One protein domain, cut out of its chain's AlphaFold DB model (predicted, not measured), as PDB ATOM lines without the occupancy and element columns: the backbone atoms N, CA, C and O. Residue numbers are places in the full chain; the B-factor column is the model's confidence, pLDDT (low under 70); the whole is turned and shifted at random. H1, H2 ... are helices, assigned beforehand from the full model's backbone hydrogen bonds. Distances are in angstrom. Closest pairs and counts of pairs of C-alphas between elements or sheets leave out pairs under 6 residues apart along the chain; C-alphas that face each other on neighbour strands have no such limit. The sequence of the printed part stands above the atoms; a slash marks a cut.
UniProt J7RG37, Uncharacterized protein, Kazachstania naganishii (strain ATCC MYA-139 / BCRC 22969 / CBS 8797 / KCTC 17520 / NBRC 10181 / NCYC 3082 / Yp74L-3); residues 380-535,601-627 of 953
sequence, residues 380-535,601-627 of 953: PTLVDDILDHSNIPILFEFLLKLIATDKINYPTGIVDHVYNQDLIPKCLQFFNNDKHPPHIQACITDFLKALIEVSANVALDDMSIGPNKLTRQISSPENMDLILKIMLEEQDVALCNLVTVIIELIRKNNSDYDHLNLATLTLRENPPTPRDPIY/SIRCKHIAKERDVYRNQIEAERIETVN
ATOM      1  N   PRO A 380      -3.022 -40.585  -2.647       86.19
ATOM      2  CA  PRO A 380      -2.037 -40.218  -3.668       86.19
ATOM      3  C   PRO A 380      -0.840 -39.422  -3.122       86.19
ATOM      4  O   PRO A 380       0.154 -39.290  -3.829       86.19
ATOM      5  N   THR A 381      -0.936 -38.882  -1.901       89.81
ATOM      6  CA  THR A 381       0.060 -37.983  -1.290       89.81
ATOM      7  C   THR A 381       0.742 -38.558  -0.047       89.81
ATOM      8  O   THR A 381       1.505 -37.842   0.582       89.81
ATOM      9  N   LEU A 382       0.532 -39.838   0.301       91.12
ATOM     10  CA  LEU A 382       1.058 -40.485   1.522       91.12
ATOM     11  C   LEU A 382       2.533 -40.159   1.824       91.12
ATOM     12  O   LEU A 382       2.891 -39.911   2.973       91.12
ATOM     13  N   VAL A 383       3.393 -40.194   0.804       91.56
ATOM     14  CA  VAL A 383       4.824 -39.890   0.934       91.56
ATOM     15  C   VAL A 383       5.079 -38.395   1.146       91.56
ATOM     16  O   VAL A 383       5.937 -38.040   1.949       91.56
ATOM     17  N   ASP A 384       4.343 -37.521   0.463       91.25
ATOM     18  CA  ASP A 384       4.518 -36.067   0.556       91.25
ATOM     19  C   ASP A 384       3.953 -35.518   1.880       91.25
ATOM     20  O   ASP A 384       4.661 -34.799   2.583       91.25
ATOM     21  N   ASP A 385       2.762 -35.980   2.289       89.44
ATOM     22  CA  ASP A 385       2.118 -35.692   3.583       89.44
ATOM     23  C   ASP A 385       3.056 -35.970   4.780       89.44
ATOM     24  O   ASP A 385       2.946 -35.333   5.826       89.44
ATOM     25  N   ILE A 386       3.962 -36.951   4.654       90.31
ATOM     26  CA  ILE A 386       4.916 -37.350   5.703       90.31
ATOM     27  C   ILE A 386       6.268 -36.635   5.545       90.31
ATOM     28  O   ILE A 386       6.874 -36.258   6.549       90.31
ATOM     29  N   LEU A 387       6.746 -36.417   4.315       89.88
ATOM     30  CA  LEU A 387       8.022 -35.734   4.062       89.88
ATOM     31  C   LEU A 387       7.978 -34.227   4.346       89.88
ATOM     32  O   LEU A 387       9.011 -33.666   4.717       89.88
ATOM     33  N   ASP A 388       6.816 -33.575   4.260       88.56
ATOM     34  CA  ASP A 388       6.665 -32.184   4.713       88.56
ATOM     35  C   ASP A 388       6.994 -32.042   6.218       88.56
ATOM     36  O   ASP A 388       7.626 -31.066   6.628       88.56
ATOM     37  N   HIS A 389       6.718 -33.075   7.030       88.19
ATOM     38  CA  HIS A 389       7.086 -33.159   8.457       88.19
ATOM     39  C   HIS A 389       8.460 -33.802   8.706       88.19
ATOM     40  O   HIS A 389       8.687 -34.470   9.717       88.19
ATOM     41  N   SER A 390       9.413 -33.574   7.797       85.00
ATOM     42  CA  SER A 390      10.785 -34.119   7.826       85.00
ATOM     43  C   SER A 390      11.606 -33.873   9.108       85.00
ATOM     44  O   SER A 390      12.689 -34.440   9.261       85.00
ATOM     45  N   ASN A 391      11.120 -33.056  10.048       85.50
ATOM     46  CA  ASN A 391      11.723 -32.829  11.362       85.50
ATOM     47  C   ASN A 391      11.142 -33.704  12.497       85.50
ATOM     48  O   ASN A 391      11.481 -33.458  13.655       85.50
ATOM     49  N   ILE A 392      10.278 -34.687  12.203       89.12
ATOM     50  CA  ILE A 392       9.594 -35.528  13.207       89.12
ATOM     51  C   ILE A 392       9.897 -37.020  12.972       89.12
ATOM     52  O   ILE A 392       9.206 -37.681  12.192       89.12
ATOM     53  N   PRO A 393      10.878 -37.602  13.693       90.31
ATOM     54  CA  PRO A 393      11.272 -39.007  13.541       90.31
ATOM     55  C   PRO A 393      10.131 -40.013  13.750       90.31
ATOM     56  O   PRO A 393      10.109 -41.065  13.121       90.31
ATOM     57  N   ILE A 394       9.153 -39.683  14.599       89.81
ATOM     58  CA  ILE A 394       8.048 -40.589  14.956       89.81
ATOM     59  C   ILE A 394       7.098 -40.828  13.763       89.81
ATOM     60  O   ILE A 394       6.531 -41.910  13.631       89.81
ATOM     61  N   LEU A 395       6.964 -39.866  12.838       91.88
ATOM     62  CA  LEU A 395       6.197 -40.070  11.600       91.88
ATOM     63  C   LEU A 395       6.932 -41.000  10.621       91.88
ATOM     64  O   LEU A 395       6.292 -41.806   9.947       91.88
ATOM     65  N   PHE A 396       8.267 -40.969  10.605       93.31
ATOM     66  CA  PHE A 396       9.079 -41.946   9.873       93.31
ATOM     67  C   PHE A 396       9.039 -43.340  10.511       93.31
ATOM     68  O   PHE A 396       9.008 -44.331   9.786       93.31
ATOM     69  N   GLU A 397       8.968 -43.439  11.842       92.81
ATOM     70  CA  GLU A 397       8.718 -44.707  12.540       92.81
ATOM     71  C   GLU A 397       7.335 -45.276  12.175       92.81
ATOM     72  O   GLU A 397       7.209 -46.465  11.883       92.81
ATOM     73  N   PHE A 398       6.299 -44.432  12.106       93.44
ATOM     74  CA  PHE A 398       4.967 -44.838  11.655       93.44
ATOM     75  C   PHE A 398       4.952 -45.279  10.180       93.44
ATOM     76  O   PHE A 398       4.401 -46.334   9.858       93.44
ATOM     77  N   LEU A 399       5.625 -44.548   9.284       95.06
ATOM     78  CA  LEU A 399       5.803 -44.963   7.888       95.06
ATOM     79  C   LEU A 399       6.556 -46.300   7.785       95.06
ATOM     80  O   LEU A 399       6.174 -47.166   6.999       95.06
ATOM     81  N   LEU A 400       7.582 -46.510   8.614       94.38
ATOM     82  CA  LEU A 400       8.302 -47.779   8.681       94.38
ATOM     83  C   LEU A 400       7.399 -48.919   9.173       94.38
ATOM     84  O   LEU A 400       7.448 -49.998   8.589       94.38
ATOM     85  N   LYS A 401       6.524 -48.690  10.166       93.19
ATOM     86  CA  LYS A 401       5.505 -49.666  10.603       93.19
ATOM     87  C   LYS A 401       4.544 -50.032   9.466       93.19
ATOM     88  O   LYS A 401       4.268 -51.215   9.279       93.19
ATOM     89  N   LEU A 402       4.087 -49.059   8.669       93.44
ATOM     90  CA  LEU A 402       3.256 -49.316   7.481       93.44
ATOM     91  C   LEU A 402       3.992 -50.188   6.450       93.44
ATOM     92  O   LEU A 402       3.439 -51.189   5.993       93.44
ATOM     93  N   ILE A 403       5.242 -49.854   6.118       93.50
ATOM     94  CA  ILE A 403       6.077 -50.621   5.174       93.50
ATOM     95  C   ILE A 403       6.372 -52.033   5.718       93.50
ATOM     96  O   ILE A 403       6.299 -53.010   4.972       93.50
ATOM     97  N   ALA A 404       6.624 -52.166   7.023       92.19
ATOM     98  CA  ALA A 404       6.905 -53.436   7.692       92.19
ATOM     99  C   ALA A 404       5.727 -54.429   7.665       92.19
ATOM    100  O   ALA A 404       5.939 -55.621   7.894       92.19
ATOM    101  N   THR A 405       4.503 -53.984   7.343       91.50
ATOM    102  CA  THR A 405       3.360 -54.888   7.114       91.50
ATOM    103  C   THR A 405       3.505 -55.759   5.865       91.50
ATOM    104  O   THR A 405       2.860 -56.801   5.781       91.50
ATOM    105  N   ASP A 406       4.329 -55.355   4.894       90.38
ATOM    106  CA  ASP A 406       4.394 -55.962   3.562       90.38
ATOM    107  C   ASP A 406       5.282 -57.223   3.562       90.38
ATOM    108  O   ASP A 406       6.409 -57.239   3.050       90.38
ATOM    109  N   LYS A 407       4.787 -58.287   4.208       86.81
ATOM    110  CA  LYS A 407       5.499 -59.553   4.446       86.81
ATOM    111  C   LYS A 407       5.570 -60.429   3.196       86.81
ATOM    112  O   LYS A 407       4.638 -60.481   2.405       86.81
ATOM    113  N   ILE A 408       6.632 -61.231   3.090       82.31
ATOM    114  CA  ILE A 408       6.854 -62.177   1.977       82.31
ATOM    115  C   ILE A 408       5.665 -63.143   1.792       82.31
ATOM    116  O   ILE A 408       5.238 -63.384   0.668       82.31
ATOM    117  N   ASN A 409       5.100 -63.655   2.893       81.56
ATOM    118  CA  ASN A 409       3.964 -64.588   2.867       81.56
ATOM    119  C   ASN A 409       2.595 -63.899   2.699       81.56
ATOM    120  O   ASN A 409       1.622 -64.561   2.347       81.56
ATOM    121  N   TYR A 410       2.514 -62.596   2.987       85.50
ATOM    122  CA  TYR A 410       1.275 -61.813   3.045       85.50
ATOM    123  C   TYR A 410       1.538 -60.402   2.484       85.50
ATOM    124  O   TYR A 410       1.595 -59.437   3.250       85.50
ATOM    125  N   PRO A 411       1.776 -60.270   1.164       85.19
ATOM    126  CA  PRO A 411       2.150 -58.995   0.567       85.19
ATOM    127  C   PRO A 411       0.978 -58.013   0.620       85.19
ATOM    128  O   PRO A 411      -0.101 -58.280   0.089       85.19
ATOM    129  N   THR A 412       1.191 -56.856   1.244       88.12
ATOM    130  CA  THR A 412       0.164 -55.810   1.379       88.12
ATOM    131  C   THR A 412       0.166 -54.854   0.186       88.12
ATOM    132  O   THR A 412      -0.855 -54.234  -0.118       88.12
ATOM    133  N   GLY A 413       1.285 -54.757  -0.540       88.69
ATOM    134  CA  GLY A 413       1.460 -53.834  -1.664       88.69
ATOM    135  C   GLY A 413       1.718 -52.387  -1.232       88.69
ATOM    136  O   GLY A 413       1.628 -51.479  -2.057       88.69
ATOM    137  N   ILE A 414       2.040 -52.158   0.044       92.50
ATOM    138  CA  ILE A 414       2.460 -50.847   0.552       92.50
ATOM    139  C   ILE A 414       3.834 -50.476  -0.014       92.50
ATOM    140  O   ILE A 414       4.045 -49.322  -0.376       92.50
ATOM    141  N   VAL A 415       4.734 -51.448  -0.197       93.00
ATOM    142  CA  VAL A 415       6.032 -51.232  -0.855       93.00
ATOM    143  C   VAL A 415       5.853 -50.788  -2.311       93.00
ATOM    144  O   VAL A 415       6.532 -49.861  -2.741       93.00
ATOM    145  N   ASP A 416       4.925 -51.403  -3.056       90.31
ATOM    146  CA  ASP A 416       4.576 -51.005  -4.434       90.31
ATOM    147  C   ASP A 416       4.021 -49.567  -4.468       90.31
ATOM    148  O   ASP A 416       4.455 -48.744  -5.270       90.31
ATOM    149  N   HIS A 417       3.093 -49.243  -3.563       92.25
ATOM    150  CA  HIS A 417       2.450 -47.928  -3.483       92.25
ATOM    151  C   HIS A 417       3.434 -46.799  -3.114       92.25
ATOM    152  O   HIS A 417       3.444 -45.753  -3.759       92.25
ATOM    153  N   VAL A 418       4.301 -47.026  -2.123       94.31
ATOM    154  CA  VAL A 418       5.322 -46.062  -1.668       94.31
ATOM    155  C   VAL A 418       6.459 -45.903  -2.690       94.31
ATOM    156  O   VAL A 418       6.991 -44.804  -2.855       94.31
ATOM    157  N   TYR A 419       6.801 -46.967  -3.426       93.06
ATOM    158  CA  TYR A 419       7.722 -46.907  -4.569       93.06
ATOM    159  C   TYR A 419       7.160 -46.025  -5.697       93.06
ATOM    160  O   TYR A 419       7.867 -45.149  -6.190       93.06
ATOM    161  N   ASN A 420       5.872 -46.179  -6.032       91.56
ATOM    162  CA  ASN A 420       5.185 -45.378  -7.055       91.56
ATOM    163  C   ASN A 420       5.028 -43.883  -6.695       91.56
ATOM    164  O   ASN A 420       4.644 -43.094  -7.555       91.56
ATOM    165  N   GLN A 421       5.307 -43.486  -5.448       93.44
ATOM    166  CA  GLN A 421       5.325 -42.087  -4.993       93.44
ATOM    167  C   GLN A 421       6.748 -41.521  -4.832       93.44
ATOM    168  O   GLN A 421       6.921 -40.467  -4.219       93.44
ATOM    169  N   ASP A 422       7.766 -42.200  -5.373       94.38
ATOM    170  CA  ASP A 422       9.170 -41.770  -5.385       94.38
ATOM    171  C   ASP A 422       9.772 -41.476  -3.996       94.38
ATOM    172  O   ASP A 422      10.590 -40.567  -3.847       94.38
ATOM    173  N   LEU A 423       9.434 -42.273  -2.969       96.06
ATOM    174  CA  LEU A 423       9.996 -42.102  -1.618       96.06
ATOM    175  C   LEU A 423      11.529 -41.989  -1.625       96.06
ATOM    176  O   LEU A 423      12.074 -41.068  -1.024       96.06
ATOM    177  N   ILE A 424      12.241 -42.895  -2.307       95.81
ATOM    178  CA  ILE A 424      13.712 -42.887  -2.303       95.81
ATOM    179  C   ILE A 424      14.281 -41.645  -3.026       95.81
ATOM    180  O   ILE A 424      15.062 -40.928  -2.396       95.81
ATOM    181  N   PRO A 425      13.883 -41.302  -4.273       94.44
ATOM    182  CA  PRO A 425      14.299 -40.046  -4.909       94.44
ATOM    183  C   PRO A 425      13.920 -38.772  -4.139       94.44
ATOM    184  O   PRO A 425      14.663 -37.791  -4.198       94.44
ATOM    185  N   LYS A 426      12.793 -38.752  -3.413       94.62
ATOM    186  CA  LYS A 426      12.392 -37.612  -2.572       94.62
ATOM    187  C   LYS A 426      13.248 -37.512  -1.307       94.62
ATOM    188  O   LYS A 426      13.818 -36.453  -1.062       94.62
ATOM    189  N   CYS A 427      13.462 -38.610  -0.576       95.00
ATOM    190  CA  CYS A 427      14.399 -38.662   0.554       95.00
ATOM    191  C   CYS A 427      15.812 -38.194   0.158       95.00
ATOM    192  O   CYS A 427      16.454 -37.466   0.913       95.00
ATOM    193  N   LEU A 428      16.290 -38.549  -1.042       93.62
ATOM    194  CA  LEU A 428      17.611 -38.128  -1.515       93.62
ATOM    195  C   LEU A 428      17.745 -36.608  -1.743       93.62
ATOM    196  O   LEU A 428      18.860 -36.092  -1.687       93.62
ATOM    197  N   GLN A 429      16.647 -35.870  -1.942       92.88
ATOM    198  CA  GLN A 429      16.686 -34.411  -2.137       92.88
ATOM    199  C   GLN A 429      16.971 -33.626  -0.847       92.88
ATOM    200  O   GLN A 429      17.448 -32.493  -0.929       92.88
ATOM    201  N   PHE A 430      16.749 -34.227   0.327       92.06
ATOM    202  CA  PHE A 430      17.034 -33.597   1.621       92.06
ATOM    203  C   PHE A 430      18.536 -33.469   1.915       92.06
ATOM    204  O   PHE A 430      18.925 -32.650   2.744       92.06
ATOM    205  N   PHE A 431      19.404 -34.219   1.230       92.25
ATOM    206  CA  PHE A 431      20.861 -34.156   1.407       92.25
ATOM    207  C   PHE A 431      21.502 -32.978   0.657       92.25
ATOM    208  O   PHE A 431      22.462 -33.158  -0.082       92.25
ATOM    209  N   ASN A 432      20.978 -31.765   0.845       91.69
ATOM    210  CA  ASN A 432      21.583 -30.521   0.368       91.69
ATOM    211  C   ASN A 432      21.847 -29.594   1.565       91.69
ATOM    212  O   ASN A 432      20.927 -29.247   2.310       91.69
ATOM    213  N   ASN A 433      23.112 -29.215   1.747       89.44
ATOM    214  CA  ASN A 433      23.617 -28.519   2.931       89.44
ATOM    215  C   ASN A 433      23.155 -27.051   3.001       89.44
ATOM    216  O   ASN A 433      23.022 -26.515   4.100       89.44
ATOM    217  N   ASP A 434      22.862 -26.420   1.857       87.12
ATOM    218  CA  ASP A 434      22.350 -25.041   1.786       87.12
ATOM    219  C   ASP A 434      20.854 -24.928   2.143       87.12
ATOM    220  O   ASP A 434      20.422 -23.914   2.694       87.12
ATOM    221  N   LYS A 435      20.041 -25.943   1.812       89.69
ATOM    222  CA  LYS A 435      18.578 -25.940   2.011       89.69
ATOM    223  C   LYS A 435      18.131 -26.595   3.313       89.69
ATOM    224  O   LYS A 435      17.174 -26.119   3.920       89.69
ATOM    225  N   HIS A 436      18.760 -27.705   3.710       91.00
ATOM    226  CA  HIS A 436      18.247 -28.570   4.774       91.00
ATOM    227  C   HIS A 436      19.240 -28.675   5.942       91.00
ATOM    228  O   HIS A 436      20.378 -29.117   5.750       91.00
ATOM    229  N   PRO A 437      18.829 -28.307   7.172       91.69
ATOM    230  CA  PRO A 437      19.716 -28.305   8.327       91.69
ATOM    231  C   PRO A 437      20.161 -29.729   8.714       91.69
ATOM    232  O   PRO A 437      19.400 -30.684   8.525       91.69
ATOM    233  N   PRO A 438      21.342 -29.888   9.349       91.31
ATOM    234  CA  PRO A 438      21.931 -31.195   9.658       91.31
ATOM    235  C   PRO A 438      21.023 -32.196  10.388       91.31
ATOM    236  O   PRO A 438      21.143 -33.396  10.157       91.31
ATOM    237  N   HIS A 439      20.106 -31.727  11.243       91.06
ATOM    238  CA  HIS A 439      19.207 -32.607  11.999       91.06
ATOM    239  C   HIS A 439      18.136 -33.277  11.120       91.06
ATOM    240  O   HIS A 439      17.805 -34.434  11.361       91.06
ATOM    241  N   ILE A 440      17.647 -32.601  10.072       92.62
ATOM    242  CA  ILE A 440      16.708 -33.198   9.110       92.62
ATOM    243  C   ILE A 440      17.438 -34.243   8.265       92.62
ATOM    244  O   ILE A 440      16.959 -35.363   8.115       92.62
ATOM    245  N   GLN A 441      18.651 -33.927   7.795       94.56
ATOM    246  CA  GLN A 441      19.470 -34.902   7.070       94.56
ATOM    247  C   GLN A 441      19.763 -36.153   7.919       94.56
ATOM    248  O   GLN A 441      19.716 -37.269   7.403       94.56
ATOM    249  N   ALA A 442      20.028 -35.989   9.221       94.31
ATOM    250  CA  ALA A 442      20.205 -37.106  10.150       94.31
ATOM    251  C   ALA A 442      18.912 -37.930  10.325       94.31
ATOM    252  O   ALA A 442      18.960 -39.150  10.225       94.31
ATOM    253  N   CYS A 443      17.750 -37.283  10.477       94.19
ATOM    254  CA  CYS A 443      16.457 -37.970  10.569       94.19
ATOM    255  C   CYS A 443      16.163 -38.834   9.324       94.19
ATOM    256  O   CYS A 443      15.860 -40.021   9.453       94.19
ATOM    257  N   ILE A 444      16.365 -38.284   8.120       95.81
ATOM    258  CA  ILE A 444      16.242 -39.032   6.856       95.81
ATOM    259  C   ILE A 444      17.286 -40.163   6.764       95.81
ATOM    260  O   ILE A 444      16.988 -41.237   6.243       95.81
ATOM    261  N   THR A 445      18.495 -39.968   7.301       96.44
ATOM    262  CA  THR A 445      19.547 -41.004   7.355       96.44
ATOM    263  C   THR A 445      19.128 -42.190   8.215       96.44
ATOM    264  O   THR A 445      19.257 -43.334   7.780       96.44
ATOM    265  N   ASP A 446      18.612 -41.937   9.419       96.06
ATOM    266  CA  ASP A 446      18.177 -42.994  10.331       96.06
ATOM    267  C   ASP A 446      16.908 -43.702   9.833       96.06
ATOM    268  O   ASP A 446      16.835 -44.928   9.923       96.06
ATOM    269  N   PHE A 447      15.978 -42.989   9.185       96.38
ATOM    270  CA  PHE A 447      14.861 -43.616   8.470       96.38
ATOM    271  C   PHE A 447      15.337 -44.543   7.338       96.38
ATOM    272  O   PHE A 447      14.904 -45.693   7.264       96.38
ATOM    273  N   LEU A 448      16.257 -44.088   6.476       97.19
ATOM    274  CA  LEU A 448      16.788 -44.911   5.381       97.19
ATOM    275  C   LEU A 448      17.558 -46.136   5.896       97.19
ATOM    276  O   LEU A 448      17.416 -47.219   5.327       97.19
ATOM    277  N   LYS A 449      18.322 -46.005   6.989       96.06
ATOM    278  CA  LYS A 449      18.973 -47.141   7.663       96.06
ATOM    279  C   LYS A 449      17.955 -48.140   8.209       96.06
ATOM    280  O   LYS A 449      18.085 -49.330   7.942       96.06
ATOM    281  N   ALA A 450      16.929 -47.676   8.925       95.62
ATOM    282  CA  ALA A 450      15.903 -48.545   9.497       95.62
ATOM    283  C   ALA A 450      15.070 -49.250   8.405       95.62
ATOM    284  O   ALA A 450      14.760 -50.435   8.523       95.62
ATOM    285  N   LEU A 451      14.792 -48.564   7.290       95.75
ATOM    286  CA  LEU A 451      14.190 -49.159   6.094       95.75
ATOM    287  C   LEU A 451      15.075 -50.264   5.496       95.75
ATOM    288  O   LEU A 451      14.565 -51.328   5.152       95.75
ATOM    289  N   ILE A 452      16.389 -50.041   5.391       95.31
ATOM    290  CA  ILE A 452      17.363 -51.047   4.934       95.31
ATOM    291  C   ILE A 452      17.430 -52.240   5.902       95.31
ATOM    292  O   ILE A 452      17.460 -53.381   5.447       95.31
ATOM    293  N   GLU A 453      17.412 -51.999   7.214       93.62
ATOM    294  CA  GLU A 453      17.490 -53.031   8.253       93.62
ATOM    295  C   GLU A 453      16.250 -53.936   8.286       93.62
ATOM    296  O   GLU A 453      16.386 -55.158   8.253       93.62
ATOM    297  N   VAL A 454      15.043 -53.362   8.238       92.88
ATOM    298  CA  VAL A 454      13.787 -54.126   8.091       92.88
ATOM    299  C   VAL A 454      13.750 -54.894   6.758       92.88
ATOM    300  O   VAL A 454      13.095 -55.930   6.648       92.88
ATOM    301  N   SER A 455      14.493 -54.434   5.751       92.81
ATOM    302  CA  SER A 455      14.599 -55.045   4.420       92.81
ATOM    303  C   SER A 455      15.803 -55.988   4.239       92.81
ATOM    304  O   SER A 455      16.103 -56.356   3.100       92.81
ATOM    305  N   ALA A 456      16.518 -56.348   5.312       91.19
ATOM    306  CA  ALA A 456      17.752 -57.135   5.236       91.19
ATOM    307  C   ALA A 456      17.552 -58.522   4.594       91.19
ATOM    308  O   ALA A 456      16.492 -59.138   4.735       91.19
ATOM    309  N   ASN A 457      18.583 -59.038   3.916       85.19
ATOM    310  CA  ASN A 457      18.504 -60.327   3.212       85.19
ATOM    311  C   ASN A 457      18.401 -61.542   4.151       85.19
ATOM    312  O   ASN A 457      17.728 -62.516   3.817       85.19
ATOM    313  N   VAL A 458      19.002 -61.460   5.340       82.88
ATOM    314  CA  VAL A 458      18.808 -62.416   6.436       82.88
ATOM    315  C   VAL A 458      17.732 -61.886   7.383       82.88
ATOM    316  O   VAL A 458      17.886 -60.819   7.979       82.88
ATOM    317  N   ALA A 459      16.653 -62.648   7.566       75.06
ATOM    318  CA  ALA A 459      15.653 -62.351   8.586       75.06
ATOM    319  C   ALA A 459      16.223 -62.639   9.987       75.06
ATOM    320  O   ALA A 459      16.393 -63.798  10.364       75.06
ATOM    321  N   LEU A 460      16.529 -61.579  10.738       67.81
ATOM    322  CA  LEU A 460      16.927 -61.665  12.150       67.81
ATOM    323  C   LEU A 460      15.708 -61.853  13.070       67.81
ATOM    324  O   LEU A 460      15.768 -62.636  14.012       67.81
ATOM    325  N   ASP A 461      14.599 -61.188  12.733       70.69
ATOM    326  CA  ASP A 461      13.336 -61.177  13.476       70.69
ATOM    327  C   ASP A 461      12.137 -61.346  12.529       70.69
ATOM    328  O   ASP A 461      12.205 -60.979  11.349       70.69
ATOM    329  N   ASP A 462      10.984 -61.755  13.076       68.81
ATOM    330  CA  ASP A 462       9.677 -61.764  12.386       68.81
ATOM    331  C   ASP A 462       9.287 -60.387  11.807       68.81
ATOM    332  O   ASP A 462       8.416 -60.281  10.937       68.81
ATOM    333  N   MET A 463       9.933 -59.307  12.263       74.31
ATOM    334  CA  MET A 463       9.721 -57.946  11.772       74.31
ATOM    335  C   MET A 463      10.371 -57.661  10.410       74.31
ATOM    336  O   MET A 463       9.924 -56.729   9.743       74.31
ATOM    337  N   SER A 464      11.290 -58.501   9.920       85.88
ATOM    338  CA  SER A 464      11.843 -58.361   8.563       85.88
ATOM    339  C   SER A 464      10.768 -58.488   7.466       85.88
ATOM    340  O   SER A 464       9.756 -59.180   7.620       85.88
ATOM    341  N   ILE A 465      10.980 -57.801   6.342       88.81
ATOM    342  CA  ILE A 465      10.224 -57.957   5.085       88.81
ATOM    343  C   ILE A 465      11.091 -58.506   3.939       88.81
ATOM    344  O   ILE A 465      10.572 -58.787   2.856       88.81
ATOM    345  N   GLY A 466      12.397 -58.666   4.170       88.56
ATOM    346  CA  GLY A 466      13.376 -59.077   3.168       88.56
ATOM    347  C   GLY A 466      13.633 -58.048   2.051       88.56
ATOM    348  O   GLY A 466      13.031 -56.963   2.028       88.56
ATOM    349  N   PRO A 467      14.502 -58.396   1.082       90.38
ATOM    350  CA  PRO A 467      14.813 -57.559  -0.073       90.38
ATOM    351  C   PRO A 467      13.549 -57.202  -0.856       90.38
ATOM    352  O   PRO A 467      12.632 -58.012  -0.981       90.38
ATOM    353  N   ASN A 468      13.462 -55.980  -1.383       91.88
ATOM    354  CA  ASN A 468      12.225 -55.472  -1.980       91.88
ATOM    355  C   ASN A 468      12.483 -54.359  -3.015       91.88
ATOM    356  O   ASN A 468      13.632 -54.057  -3.344       91.88
ATOM    357  N   LYS A 469      11.419 -53.764  -3.580       90.62
ATOM    358  CA  LYS A 469      11.552 -52.701  -4.594       90.62
ATOM    359  C   LYS A 469      12.286 -51.463  -4.073       90.62
ATOM    360  O   LYS A 469      13.109 -50.942  -4.816       90.62
ATOM    361  N   LEU A 470      12.052 -51.022  -2.834       93.88
ATOM    362  CA  LEU A 470      12.652 -49.795  -2.289       93.88
ATOM    363  C   LEU A 470      14.163 -49.955  -2.078       93.88
ATOM    364  O   LEU A 470      14.937 -49.135  -2.566       93.88
ATOM    365  N   THR A 471      14.623 -51.039  -1.446       93.06
ATOM    366  CA  THR A 471      16.072 -51.273  -1.298       93.06
ATOM    367  C   THR A 471      16.764 -51.529  -2.636       93.06
ATOM    368  O   THR A 471      17.875 -51.036  -2.858       93.06
ATOM    369  N   ARG A 472      16.086 -52.179  -3.593       92.38
ATOM    370  CA  ARG A 472      16.581 -52.286  -4.974       92.38
ATOM    371  C   ARG A 472      16.649 -50.917  -5.670       92.38
ATOM    372  O   ARG A 472      17.626 -50.658  -6.371       92.38
ATOM    373  N   GLN A 473      15.691 -50.019  -5.422       93.31
ATOM    374  CA  GLN A 473      15.680 -48.636  -5.921       93.31
ATOM    375  C   GLN A 473      16.861 -47.826  -5.365       93.31
ATOM    376  O   GLN A 473      17.502 -47.115  -6.140       93.31
ATOM    377  N   ILE A 474      17.214 -47.971  -4.079       94.56
ATOM    378  CA  ILE A 474      18.440 -47.371  -3.509       94.56
ATOM    379  C   ILE A 474      19.674 -47.890  -4.264       94.56
ATOM    380  O   ILE A 474      20.502 -47.100  -4.706       94.56
ATOM    381  N   SER A 475      19.773 -49.208  -4.478       93.31
ATOM    382  CA  SER A 475      20.911 -49.842  -5.168       93.31
ATOM    383  C   SER A 475      20.984 -49.618  -6.689       93.31
ATOM    384  O   SER A 475      21.937 -50.070  -7.331       93.31
ATOM    385  N   SER A 476      19.982 -48.957  -7.279       92.06
ATOM    386  CA  SER A 476      19.895 -48.732  -8.726       92.06
ATOM    387  C   SER A 476      21.042 -47.844  -9.237       92.06
ATOM    388  O   SER A 476      21.532 -46.984  -8.500       92.06
ATOM    389  N   PRO A 477      21.483 -48.001 -10.501       91.06
ATOM    390  CA  PRO A 477      22.568 -47.184 -11.047       91.06
ATOM    391  C   PRO A 477      22.243 -45.682 -11.048       91.06
ATOM    392  O   PRO A 477      23.140 -44.872 -10.841       91.06
ATOM    393  N   GLU A 478      20.973 -45.315 -11.229       91.94
ATOM    394  CA  GLU A 478      20.511 -43.923 -11.288       91.94
ATOM    395  C   GLU A 478      20.603 -43.237  -9.918       91.94
ATOM    396  O   GLU A 478      21.220 -42.175  -9.802       91.94
ATOM    397  N   ASN A 479      20.093 -43.877  -8.858       93.81
ATOM    398  CA  ASN A 479      20.240 -43.351  -7.499       93.81
ATOM    399  C   ASN A 479      21.689 -43.427  -7.002       93.81
ATOM    400  O   ASN A 479      22.112 -42.543  -6.265       93.81
ATOM    401  N   MET A 480      22.484 -44.409  -7.437       94.62
ATOM    402  CA  MET A 480      23.913 -44.467  -7.101       94.62
ATOM    403  C   MET A 480      24.716 -43.325  -7.735       94.62
ATOM    404  O   MET A 480      25.527 -42.708  -7.044       94.62
ATOM    405  N   ASP A 481      24.476 -42.984  -9.006       93.00
ATOM    406  CA  ASP A 481      25.102 -41.809  -9.629       93.00
ATOM    407  C   ASP A 481      24.591 -40.487  -9.006       93.00
ATOM    408  O   ASP A 481      25.374 -39.540  -8.879       93.00
ATOM    409  N   LEU A 482      23.335 -40.420  -8.531       93.44
ATOM    410  CA  LEU A 482      22.804 -39.279  -7.764       93.44
ATOM    411  C   LEU A 482      23.460 -39.141  -6.377       93.44
ATOM    412  O   LEU A 482      23.927 -38.056  -6.034       93.44
ATOM    413  N   ILE A 483      23.559 -40.225  -5.603       94.69
ATOM    414  CA  ILE A 483      24.237 -40.258  -4.295       94.69
ATOM    415  C   ILE A 483      25.703 -39.837  -4.455       94.69
ATOM    416  O   ILE A 483      26.180 -38.957  -3.738       94.69
ATOM    417  N   LEU A 484      26.407 -40.388  -5.450       93.50
ATOM    418  CA  LEU A 484      27.789 -40.017  -5.764       93.50
ATOM    419  C   LEU A 484      27.935 -38.555  -6.198       93.50
ATOM    420  O   LEU A 484      28.965 -37.944  -5.914       93.50
ATOM    421  N   LYS A 485      26.938 -37.984  -6.881       92.75
ATOM    422  CA  LYS A 485      26.913 -36.556  -7.209       92.75
ATOM    423  C   LYS A 485      26.801 -35.716  -5.931       92.75
ATOM    424  O   LYS A 485      27.664 -34.875  -5.695       92.75
ATOM    425  N   ILE A 486      25.803 -35.992  -5.089       91.88
ATOM    426  CA  ILE A 486      25.552 -35.269  -3.831       91.88
ATOM    427  C   ILE A 486      26.782 -35.324  -2.910       91.88
ATOM    428  O   ILE A 486      27.255 -34.290  -2.444       91.88
ATOM    429  N   MET A 487      27.369 -36.511  -2.717       91.44
ATOM    430  CA  MET A 487      28.570 -36.696  -1.892       91.44
ATOM    431  C   MET A 487      29.779 -35.869  -2.362       91.44
ATOM    432  O   MET A 487      30.616 -35.505  -1.540       91.44
ATOM    433  N   LEU A 488      29.901 -35.592  -3.665       88.62
ATOM    434  CA  LEU A 488      31.016 -34.826  -4.232       88.62
ATOM    435  C   LEU A 488      30.751 -33.311  -4.272       88.62
ATOM    436  O   LEU A 488      31.706 -32.538  -4.161       88.62
ATOM    437  N   GLU A 489      29.493 -32.897  -4.436       88.38
ATOM    438  CA  GLU A 489      29.084 -31.489  -4.533       88.38
ATOM    439  C   GLU A 489      28.866 -30.841  -3.154       88.38
ATOM    440  O   GLU A 489      29.428 -29.781  -2.897       88.38
ATOM    441  N   GLU A 490      28.111 -31.484  -2.256       83.50
ATOM    442  CA  GLU A 490      27.682 -30.903  -0.969       83.50
ATOM    443  C   GLU A 490      28.717 -31.091   0.151       83.50
ATOM    444  O   GLU A 490      28.914 -30.207   0.984       83.50
ATOM    445  N   GLN A 491      29.386 -32.251   0.157       83.56
ATOM    446  CA  GLN A 491      30.415 -32.652   1.127       83.56
ATOM    447  C   GLN A 491      29.928 -32.626   2.602       83.56
ATOM    448  O   GLN A 491      28.735 -32.783   2.874       83.56
ATOM    449  N   ASP A 492      30.865 -32.565   3.556       85.25
ATOM    450  CA  ASP A 492      30.664 -32.535   5.015       85.25
ATOM    451  C   ASP A 492      29.513 -33.406   5.564       85.25
ATOM    452  O   ASP A 492      29.674 -34.623   5.700       85.25
ATOM    453  N   VAL A 493      28.375 -32.804   5.931       89.44
ATOM    454  CA  VAL A 493      27.261 -33.485   6.619       89.44
ATOM    455  C   VAL A 493      26.552 -34.468   5.690       89.44
ATOM    456  O   VAL A 493      26.487 -35.657   6.008       89.44
ATOM    457  N   ALA A 494      26.096 -34.001   4.522       92.00
ATOM    458  CA  ALA A 494      25.461 -34.834   3.501       92.00
ATOM    459  C   ALA A 494      26.338 -36.039   3.109       92.00
ATOM    460  O   ALA A 494      25.837 -37.158   2.998       92.00
ATOM    461  N   LEU A 495      27.657 -35.840   2.986       92.75
ATOM    462  CA  LEU A 495      28.614 -36.919   2.723       92.75
ATOM    463  C   LEU A 495      28.646 -37.946   3.864       92.75
ATOM    464  O   LEU A 495      28.477 -39.135   3.606       92.75
ATOM    465  N   CYS A 496      28.853 -37.521   5.115       92.81
ATOM    466  CA  CYS A 496      28.942 -38.433   6.266       92.81
ATOM    467  C   CYS A 496      27.650 -39.242   6.487       92.81
ATOM    468  O   CYS A 496      27.703 -40.420   6.861       92.81
ATOM    469  N   ASN A 497      26.505 -38.618   6.218       95.56
ATOM    470  CA  ASN A 497      25.184 -39.229   6.273       95.56
ATOM    471  C   ASN A 497      25.001 -40.284   5.171       95.56
ATOM    472  O   ASN A 497      24.794 -41.460   5.479       95.56
ATOM    473  N   LEU A 498      25.181 -39.910   3.898       96.25
ATOM    474  CA  LEU A 498      25.047 -40.826   2.758       96.25
ATOM    475  C   LEU A 498      26.041 -41.993   2.813       96.25
ATOM    476  O   LEU A 498      25.658 -43.125   2.527       96.25
ATOM    477  N   VAL A 499      27.281 -41.759   3.260       95.75
ATOM    478  CA  VAL A 499      28.246 -42.834   3.551       95.75
ATOM    479  C   VAL A 499      27.650 -43.864   4.509       95.75
ATOM    480  O   VAL A 499      27.774 -45.062   4.274       95.75
ATOM    481  N   THR A 500      26.985 -43.418   5.574       96.56
ATOM    482  CA  THR A 500      26.437 -44.323   6.590       96.56
ATOM    483  C   THR A 500      25.245 -45.127   6.047       96.56
ATOM    484  O   THR A 500      25.146 -46.312   6.348       96.56
ATOM    485  N   VAL A 501      24.412 -44.551   5.167       97.25
ATOM    486  CA  VAL A 501      23.363 -45.302   4.438       97.25
ATOM    487  C   VAL A 501      23.971 -46.366   3.511       97.25
ATOM    488  O   VAL A 501      23.490 -47.495   3.473       97.25
ATOM    489  N   ILE A 502      25.046 -46.035   2.784       97.31
ATOM    490  CA  ILE A 502      25.730 -46.970   1.871       97.31
ATOM    491  C   ILE A 502      26.397 -48.127   2.630       97.31
ATOM    492  O   ILE A 502      26.317 -49.271   2.186       97.31
ATOM    493  N   ILE A 503      27.007 -47.853   3.785       96.25
ATOM    494  CA  ILE A 503      27.588 -48.876   4.665       96.25
ATOM    495  C   ILE A 503      26.501 -49.835   5.173       96.25
ATOM    496  O   ILE A 503      26.666 -51.052   5.078       96.25
ATOM    497  N   GLU A 504      25.369 -49.311   5.650       95.94
ATOM    498  CA  GLU A 504      24.254 -50.142   6.122       95.94
ATOM    499  C   GLU A 504      23.672 -51.002   4.986       95.94
ATOM    500  O   GLU A 504      23.413 -52.192   5.171       95.94
ATOM    501  N   LEU A 505      23.549 -50.436   3.777       95.88
ATOM    502  CA  LEU A 505      23.092 -51.153   2.583       95.88
ATOM    503  C   LEU A 505      23.989 -52.353   2.248       95.88
ATOM    504  O   LEU A 505      23.460 -53.425   1.955       95.88
ATOM    505  N   ILE A 506      25.317 -52.189   2.313       94.94
ATOM    506  CA  ILE A 506      26.292 -53.267   2.075       94.94
ATOM    507  C   ILE A 506      26.181 -54.340   3.166       94.94
ATOM    508  O   ILE A 506      26.038 -55.520   2.849       94.94
ATOM    509  N   ARG A 507      26.190 -53.943   4.447       93.12
ATOM    510  CA  ARG A 507      26.165 -54.872   5.591       93.12
ATOM    511  C   ARG A 507      24.884 -55.708   5.657       93.12
ATOM    512  O   ARG A 507      24.957 -56.914   5.876       93.12
ATOM    513  N   LYS A 508      23.715 -55.092   5.443       92.12
ATOM    514  CA  LYS A 508      22.393 -55.747   5.528       92.12
ATOM    515  C   LYS A 508      21.987 -56.517   4.260       92.12
ATOM    516  O   LYS A 508      20.935 -57.151   4.253       92.12
ATOM    517  N   ASN A 509      22.792 -56.458   3.193       90.88
ATOM    518  CA  ASN A 509      22.548 -57.157   1.921       90.88
ATOM    519  C   ASN A 509      23.816 -57.858   1.401       90.88
ATOM    520  O   ASN A 509      24.064 -57.899   0.194       90.88
ATOM    521  N   ASN A 510      24.642 -58.400   2.303       89.12
ATOM    522  CA  ASN A 510      25.794 -59.213   1.919       89.12
ATOM    523  C   ASN A 510      25.312 -60.517   1.261       89.12
ATOM    524  O   ASN A 510      24.764 -61.398   1.930       89.12
ATOM    525  N   SER A 511      25.558 -60.648  -0.045       86.12
ATOM    526  CA  SER A 511      25.060 -61.760  -0.860       86.12
ATOM    527  C   SER A 511      25.608 -63.136  -0.479       86.12
ATOM    528  O   SER A 511      25.045 -64.153  -0.874       86.12
ATOM    529  N   ASP A 512      26.700 -63.200   0.287       82.56
ATOM    530  CA  ASP A 512      27.265 -64.476   0.740       82.56
ATOM    531  C   ASP A 512      26.376 -65.163   1.806       82.56
ATOM    532  O   ASP A 512      26.586 -66.334   2.122       82.56
ATOM    533  N   TYR A 513      25.346 -64.464   2.309       82.44
ATOM    534  CA  TYR A 513      24.284 -65.011   3.161       82.44
ATOM    535  C   TYR A 513      22.942 -65.243   2.433       82.44
ATOM    536  O   TYR A 513      21.978 -65.675   3.069       82.44
ATOM    537  N   ASP A 514      22.847 -64.983   1.122       82.62
ATOM    538  CA  ASP A 514      21.598 -65.165   0.371       82.62
ATOM    539  C   ASP A 514      21.173 -66.643   0.309       82.62
ATOM    540  O   ASP A 514      21.940 -67.524  -0.084       82.62
ATOM    541  N   HIS A 515      19.892 -66.917   0.579       74.25
ATOM    542  CA  HIS A 515      19.307 -68.253   0.388       74.25
ATOM    543  C   HIS A 515      19.295 -68.715  -1.084       74.25
ATOM    544  O   HIS A 515      19.194 -69.912  -1.354       74.25
ATOM    545  N   LEU A 516      19.383 -67.778  -2.037       75.06
ATOM    546  CA  LEU A 516      19.358 -68.031  -3.477       75.06
ATOM    547  C   LEU A 516      20.672 -67.572  -4.118       75.06
ATOM    548  O   LEU A 516      20.858 -66.389  -4.395       75.06
ATOM    549  N   ASN A 517      21.573 -68.512  -4.411       77.75
ATOM    550  CA  ASN A 517      22.837 -68.184  -5.069       77.75
ATOM    551  C   ASN A 517      22.603 -67.763  -6.533       77.75
ATOM    552  O   ASN A 517      22.274 -68.585  -7.395       77.75
ATOM    553  N   LEU A 518      22.844 -66.479  -6.814       78.00
ATOM    554  CA  LEU A 518      22.661 -65.840  -8.121       78.00
ATOM    555  C   LEU A 518      23.382 -66.554  -9.281       78.00
ATOM    556  O   LEU A 518      22.882 -66.529 -10.402       78.00
ATOM    557  N   ALA A 519      24.509 -67.234  -9.035       70.62
ATOM    558  CA  ALA A 519      25.230 -67.983 -10.072       70.62
ATOM    559  C   ALA A 519      24.430 -69.186 -10.610       70.62
ATOM    560  O   ALA A 519      24.583 -69.574 -11.773       70.62
ATOM    561  N   THR A 520      23.582 -69.774  -9.757       73.00
ATOM    562  CA  THR A 520      22.772 -70.966 -10.054       73.00
ATOM    563  C   THR A 520      21.347 -70.661 -10.516       73.00
ATOM    564  O   THR A 520      20.662 -71.575 -10.965       73.00
ATOM    565  N   LEU A 521      20.891 -69.406 -10.445       76.31
ATOM    566  CA  LEU A 521      19.543 -69.040 -10.884       76.31
ATOM    567  C   LEU A 521      19.436 -69.018 -12.415       76.31
ATOM    568  O   LEU A 521      20.220 -68.361 -13.095       76.31
ATOM    569  N   THR A 522      18.400 -69.668 -12.946       72.75
ATOM    570  CA  THR A 522      17.970 -69.555 -14.348       72.75
ATOM    571  C   THR A 522      16.606 -68.860 -14.414       72.75
ATOM    572  O   THR A 522      15.791 -69.013 -13.500       72.75
ATOM    573  N   LEU A 523      16.318 -68.114 -15.489       72.31
ATOM    574  CA  LEU A 523      14.994 -67.491 -15.676       72.31
ATOM    575  C   LEU A 523      13.853 -68.522 -15.729       72.31
ATOM    576  O   LEU A 523      12.734 -68.214 -15.334       72.31
ATOM    577  N   ARG A 524      14.139 -69.736 -16.222       69.50
ATOM    578  CA  ARG A 524      13.135 -70.784 -16.459       69.50
ATOM    579  C   ARG A 524      12.719 -71.529 -15.191       69.50
ATOM    580  O   ARG A 524      11.571 -71.938 -15.088       69.50
ATOM    581  N   GLU A 525      13.644 -71.733 -14.254       72.44
ATOM    582  CA  GLU A 525      13.383 -72.469 -13.007       72.44
ATOM    583  C   GLU A 525      13.061 -71.526 -11.841       72.44
ATOM    584  O   GLU A 525      12.373 -71.918 -10.904       72.44
ATOM    585  N   ASN A 526      13.563 -70.286 -11.888       77.62
ATOM    586  CA  ASN A 526      13.433 -69.294 -10.825       77.62
ATOM    587  C   ASN A 526      13.132 -67.908 -11.434       77.62
ATOM    588  O   ASN A 526      14.053 -67.084 -11.545       77.62
ATOM    589  N   PRO A 527      11.885 -67.622 -11.854       79.12
ATOM    590  CA  PRO A 527      11.534 -66.349 -12.485       79.12
ATOM    591  C   PRO A 527      11.851 -65.141 -11.573       79.12
ATOM    592  O   PRO A 527      11.733 -65.249 -10.351       79.12
ATOM    593  N   PRO A 528      12.285 -63.992 -12.124       84.38
ATOM    594  CA  PRO A 528      12.573 -62.780 -11.351       84.38
ATOM    595  C   PRO A 528      11.378 -62.230 -10.571       84.38
ATOM    596  O   PRO A 528      10.362 -61.860 -11.153       84.38
ATOM    597  N   THR A 529      11.534 -62.094  -9.254       83.88
ATOM    598  CA  THR A 529      10.522 -61.520  -8.357       83.88
ATOM    599  C   THR A 529      10.950 -60.133  -7.854       83.88
ATOM    600  O   THR A 529      12.149 -59.823  -7.829       83.88
ATOM    601  N   PRO A 530      10.020 -59.282  -7.376       80.06
ATOM    602  CA  PRO A 530      10.372 -58.041  -6.684       80.06
ATOM    603  C   PRO A 530      11.025 -58.266  -5.306       80.06
ATOM    604  O   PRO A 530      11.518 -57.290  -4.732       80.06
ATOM    605  N   ARG A 531      11.073 -59.506  -4.791       84.44
ATOM    606  CA  ARG A 531      11.716 -59.891  -3.518       84.44
ATOM    607  C   ARG A 531      13.065 -60.617  -3.690       84.44
ATOM    608  O   ARG A 531      13.657 -61.045  -2.707       84.44
ATOM    609  N   ASP A 532      13.573 -60.724  -4.922       85.38
ATOM    610  CA  ASP A 532      14.911 -61.263  -5.216       85.38
ATOM    611  C   ASP A 532      16.023 -60.504  -4.449       85.38
ATOM    612  O   ASP A 532      15.907 -59.281  -4.292       85.38
ATOM    613  N   PRO A 533      17.142 -61.160  -4.077       86.50
ATOM    614  CA  PRO A 533      18.316 -60.492  -3.511       86.50
ATOM    615  C   PRO A 533      18.875 -59.329  -4.349       86.50
ATOM    616  O   PRO A 533      18.628 -59.209  -5.555       86.50
ATOM    617  N   ILE A 534      19.645 -58.454  -3.696       90.44
ATOM    618  CA  ILE A 534      20.149 -57.207  -4.283       90.44
ATOM    619  C   ILE A 534      21.535 -57.408  -4.898       90.44
ATOM    620  O   ILE A 534      22.482 -57.805  -4.223       90.44
ATOM    621  N   TYR A 535      21.698 -57.048  -6.172       91.81
ATOM    622  CA  TYR A 535      23.003 -57.092  -6.829       91.81
ATOM    623  C   TYR A 535      23.827 -55.818  -6.567       91.81
ATOM    624  O   TYR A 535      23.786 -54.851  -7.332       91.81
ATOM    625  N   SER A 601      32.295 -62.901  -9.870       86.31
ATOM    626  CA  SER A 601      31.789 -63.692 -11.002       86.31
ATOM    627  C   SER A 601      31.217 -62.810 -12.115       86.31
ATOM    628  O   SER A 601      30.266 -62.049 -11.916       86.31
ATOM    629  N   ILE A 602      31.770 -62.940 -13.327       84.12
ATOM    630  CA  ILE A 602      31.261 -62.253 -14.525       84.12
ATOM    631  C   ILE A 602      29.848 -62.756 -14.859       84.12
ATOM    632  O   ILE A 602      28.954 -61.952 -15.115       84.12
ATOM    633  N   ARG A 603      29.601 -64.068 -14.758       84.38
ATOM    634  CA  ARG A 603      28.287 -64.694 -14.984       84.38
ATOM    635  C   ARG A 603      27.186 -64.082 -14.109       84.38
ATOM    636  O   ARG A 603      26.133 -63.728 -14.635       84.38
ATOM    637  N   CYS A 604      27.439 -63.861 -12.817       85.88
ATOM    638  CA  CYS A 604      26.472 -63.225 -11.910       85.88
ATOM    639  C   CYS A 604      26.058 -61.817 -12.369       85.88
ATOM    640  O   CYS A 604      24.889 -61.455 -12.261       85.88
ATOM    641  N   LYS A 605      26.988 -61.040 -12.940       86.50
ATOM    642  CA  LYS A 605      26.720 -59.703 -13.500       86.50
ATOM    643  C   LYS A 605      25.788 -59.746 -14.714       86.50
ATOM    644  O   LYS A 605      24.956 -58.855 -14.876       86.50
ATOM    645  N   HIS A 606      25.936 -60.760 -15.570       85.62
ATOM    646  CA  HIS A 606      25.045 -60.961 -16.715       85.62
ATOM    647  C   HIS A 606      23.647 -61.387 -16.254       85.62
ATOM    648  O   HIS A 606      22.678 -60.739 -16.645       85.62
ATOM    649  N   ILE A 607      23.558 -62.376 -15.356       85.69
ATOM    650  CA  ILE A 607      22.283 -62.852 -14.797       85.69
ATOM    651  C   ILE A 607      21.542 -61.710 -14.084       85.69
ATOM    652  O   ILE A 607      20.360 -61.517 -14.339       85.69
ATOM    653  N   ALA A 608      22.213 -60.905 -13.250       87.69
ATOM    654  CA  ALA A 608      21.590 -59.747 -12.597       87.69
ATOM    655  C   ALA A 608      20.913 -58.815 -13.617       87.69
ATOM    656  O   ALA A 608      19.707 -58.585 -13.541       87.69
ATOM    657  N   LYS A 609      21.666 -58.370 -14.632       87.50
ATOM    658  CA  LYS A 609      21.158 -57.472 -15.676       87.50
ATOM    659  C   LYS A 609      20.004 -58.087 -16.477       87.50
ATOM    660  O   LYS A 609      19.066 -57.379 -16.828       87.50
ATOM    661  N   GLU A 610      20.072 -59.378 -16.782       85.31
ATOM    662  CA  GLU A 610      19.018 -60.109 -17.493       85.31
ATOM    663  C   GLU A 610      17.718 -60.159 -16.669       85.31
ATOM    664  O   GLU A 610      16.648 -59.812 -17.173       85.31
ATOM    665  N   ARG A 611      17.818 -60.482 -15.370       87.12
ATOM    666  CA  ARG A 611      16.685 -60.462 -14.430       87.12
ATOM    667  C   ARG A 611      16.103 -59.054 -14.257       87.12
ATOM    668  O   ARG A 611      14.891 -58.915 -14.127       87.12
ATOM    669  N   ASP A 612      16.939 -58.017 -14.265       87.31
ATOM    670  CA  ASP A 612      16.495 -56.621 -14.162       87.31
ATOM    671  C   ASP A 612      15.713 -56.171 -15.409       87.31
ATOM    672  O   ASP A 612      14.643 -55.581 -15.274       87.31
ATOM    673  N   VAL A 613      16.180 -56.522 -16.615       86.94
ATOM    674  CA  VAL A 613      15.441 -56.274 -17.870       86.94
ATOM    675  C   VAL A 613      14.082 -56.980 -17.855       86.94
ATOM    676  O   VAL A 613      13.074 -56.346 -18.154       86.94
ATOM    677  N   TYR A 614      14.040 -58.247 -17.436       85.12
ATOM    678  CA  TYR A 614      12.803 -59.028 -17.339       85.12
ATOM    679  C   TYR A 614      11.785 -58.411 -16.362       85.12
ATOM    680  O   TYR A 614      10.602 -58.311 -16.685       85.12
ATOM    681  N   ARG A 615      12.217 -57.938 -15.179       85.50
ATOM    682  CA  ARG A 615      11.305 -57.255 -14.235       85.50
ATOM    683  C   ARG A 615      10.755 -55.949 -14.813       85.50
ATOM    684  O   ARG A 615       9.577 -55.663 -14.623       85.50
ATOM    685  N   ASN A 616      11.574 -55.191 -15.542       83.75
ATOM    686  CA  ASN A 616      11.133 -53.955 -16.193       83.75
ATOM    687  C   ASN A 616      10.145 -54.224 -17.343       83.75
ATOM    688  O   ASN A 616       9.224 -53.436 -17.536       83.75
ATOM    689  N   GLN A 617      10.308 -55.332 -18.076       82.75
ATOM    690  CA  GLN A 617       9.348 -55.779 -19.095       82.75
ATOM    691  C   GLN A 617       7.998 -56.141 -18.463       82.75
ATOM    692  O   GLN A 617       6.983 -55.590 -18.873       82.75
ATOM    693  N   ILE A 618       7.985 -56.958 -17.401       80.81
ATOM    694  CA  ILE A 618       6.742 -57.308 -16.692       80.81
ATOM    695  C   ILE A 618       6.035 -56.078 -16.117       80.81
ATOM    696  O   ILE A 618       4.817 -55.982 -16.230       80.81
ATOM    697  N   GLU A 619       6.746 -55.128 -15.502       76.25
ATOM    698  CA  GLU A 619       6.086 -53.935 -14.951       76.25
ATOM    699  C   GLU A 619       5.537 -53.021 -16.068       76.25
ATOM    700  O   GLU A 619       4.459 -52.454 -15.908       76.25
ATOM    701  N   ALA A 620       6.206 -52.934 -17.227       76.31
ATOM    702  CA  ALA A 620       5.682 -52.222 -18.394       76.31
ATOM    703  C   ALA A 620       4.423 -52.900 -18.968       76.31
ATOM    704  O   ALA A 620       3.400 -52.241 -19.135       76.31
ATOM    705  N   GLU A 621       4.453 -54.218 -19.182       72.56
ATOM    706  CA  GLU A 621       3.300 -54.996 -19.661       72.56
ATOM    707  C   GLU A 621       2.132 -54.973 -18.656       72.56
ATOM    708  O   GLU A 621       0.969 -54.926 -19.055       72.56
ATOM    709  N   ARG A 622       2.415 -54.921 -17.347       69.25
ATOM    710  CA  ARG A 622       1.416 -54.713 -16.282       69.25
ATOM    711  C   ARG A 622       0.772 -53.325 -16.367       69.25
ATOM    712  O   ARG A 622      -0.427 -53.202 -16.146       69.25
ATOM    713  N   ILE A 623       1.539 -52.284 -16.694       67.19
ATOM    714  CA  ILE A 623       1.012 -50.926 -16.898       67.19
ATOM    715  C   ILE A 623       0.181 -50.852 -18.188       67.19
ATOM    716  O   ILE A 623      -0.879 -50.230 -18.185       67.19
ATOM    717  N   GLU A 624       0.599 -51.512 -19.271       62.91
ATOM    718  CA  GLU A 624      -0.175 -51.564 -20.520       62.91
ATOM    719  C   GLU A 624      -1.484 -52.359 -20.348       62.91
ATOM    720  O   GLU A 624      -2.552 -51.850 -20.680       62.91
ATOM    721  N   THR A 625      -1.444 -53.545 -19.730       58.88
ATOM    722  CA  THR A 625      -2.642 -54.381 -19.490       58.88
ATOM    723  C   THR A 625      -3.630 -53.794 -18.478       58.88
ATOM    724  O   THR A 625      -4.817 -54.069 -18.572       58.88
ATOM    725  N   VAL A 626      -3.205 -52.922 -17.557       55.75
ATOM    726  CA  VAL A 626      -4.139 -52.164 -16.692       55.75
ATOM    727  C   VAL A 626      -4.929 -51.091 -17.471       55.75
ATOM    728  O   VAL A 626      -5.914 -50.569 -16.955       55.75
ATOM    729  N   ASN A 627      -4.556 -50.784 -18.722       51.41
ATOM    730  CA  ASN A 627      -5.298 -49.869 -19.600       51.41
ATOM    731  C   ASN A 627      -6.220 -50.573 -20.624       51.41
ATOM    732  O   ASN A 627      -6.973 -49.884 -21.313       51.41
TER     733      ASN A 627
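AT A GLANCE: This is residues 380 to 535 and 601 to 627 of the 953 residues of an uncharacterized protein of Kazachstania naganishii (strain ATCC MYA-139 / BCRC 22969 / CBS 8797 / KCTC 17520 / NBRC 10181 / NCYC 3082 / Yp74L-3) (UniProt J7RG37). The chain is wound in a short stack of helical turns that form a two-row slab: H2, H5 and H8 run side by side the same way in one row, and H1, H4 and H7, running the opposite way, make the other, with the short H3 and H6 beside the second row. A long helix, H9, runs past one side of this slab without reaching its helices, and its far end, from residue 619 on, sticks out. The printed part has 183 residues with nine named helices, H1 to H9 in chain order, and no named strand; the class is all helix, with 107 residues in named elements. The whole is compact, with a radius of gyration of the C-alphas of 16.8 A and spans of 50 by 36 by 36 A.

IN THESE COORDINATES: Find C-alpha 382 at (1.058, -40.485, 1.522), where H1, residues 382 to 387, begins. Read on to H2, residues 393 to 404, 16.2 A long, then H3, residues 414 to 419, and H4, residues 423 to 429. H5 runs from C-alpha 438 at (21.931, -31.195, 9.658) to residue 454, 24.4 A. Next come H6, residues 469 to 474, H7, residues 477 to 489, 18.2 A, and H8, residues 492 to 507, 22.8 A. H9, residues 602 to 625, spans 35.2 A and ends at C-alpha 625, (-2.642, -54.381, -19.490).

HOW THE PARTS SIT: Start at the hairpin of H1 and H2, which only just touch, with 3 pairs of C-alphas within 8 A; Ile 386 and Leu 395 are closest, 6.6 A. H2 touches H5, closest at the C-alphas of Pro 393 and Cys 443, 6.1 A, the same way at a shallow tilt of 20 degrees. H3 touches H6 at Tyr 419 and Leu 470, whose C-alphas, the closest, are 6.2 A apart. H4 and H6 only just touch, with 3 pairs within 8 A; C-alphas 424 and 474 are closest, 6.6 A. H5 touches H8 at a shallow tilt of 5 degrees, C-alphas 449 and 501 closest at 5.7 A. H7 and H8 form a hairpin, closest at C-alphas 487 and 495, 4.6 A. The packing is mostly aligned, with 5 of 7 touching pairs at a shallow tilt. H9 touches no helix. Every O i to N i+4 pair is within hydrogen-bond range in H2, H3, H5, H6, H7, H8 and H9; H1 has 1 of 2 and H4 2 of 3.

THE WHOLE: The C-alphas of Asp 434 and Glu 525, the two farthest apart, lie 50.5 A from each other. Of the links printed whole, H5 to H6 is long, with 14 residues. Residues 508 to 535 hold no named element; then residues 536 to 600 are not printed, and C-alphas 535 and 601 are 11.8 A apart across the cut. Look for pLDDT under 70 at residues 460, 462, 524 and 622 to 627.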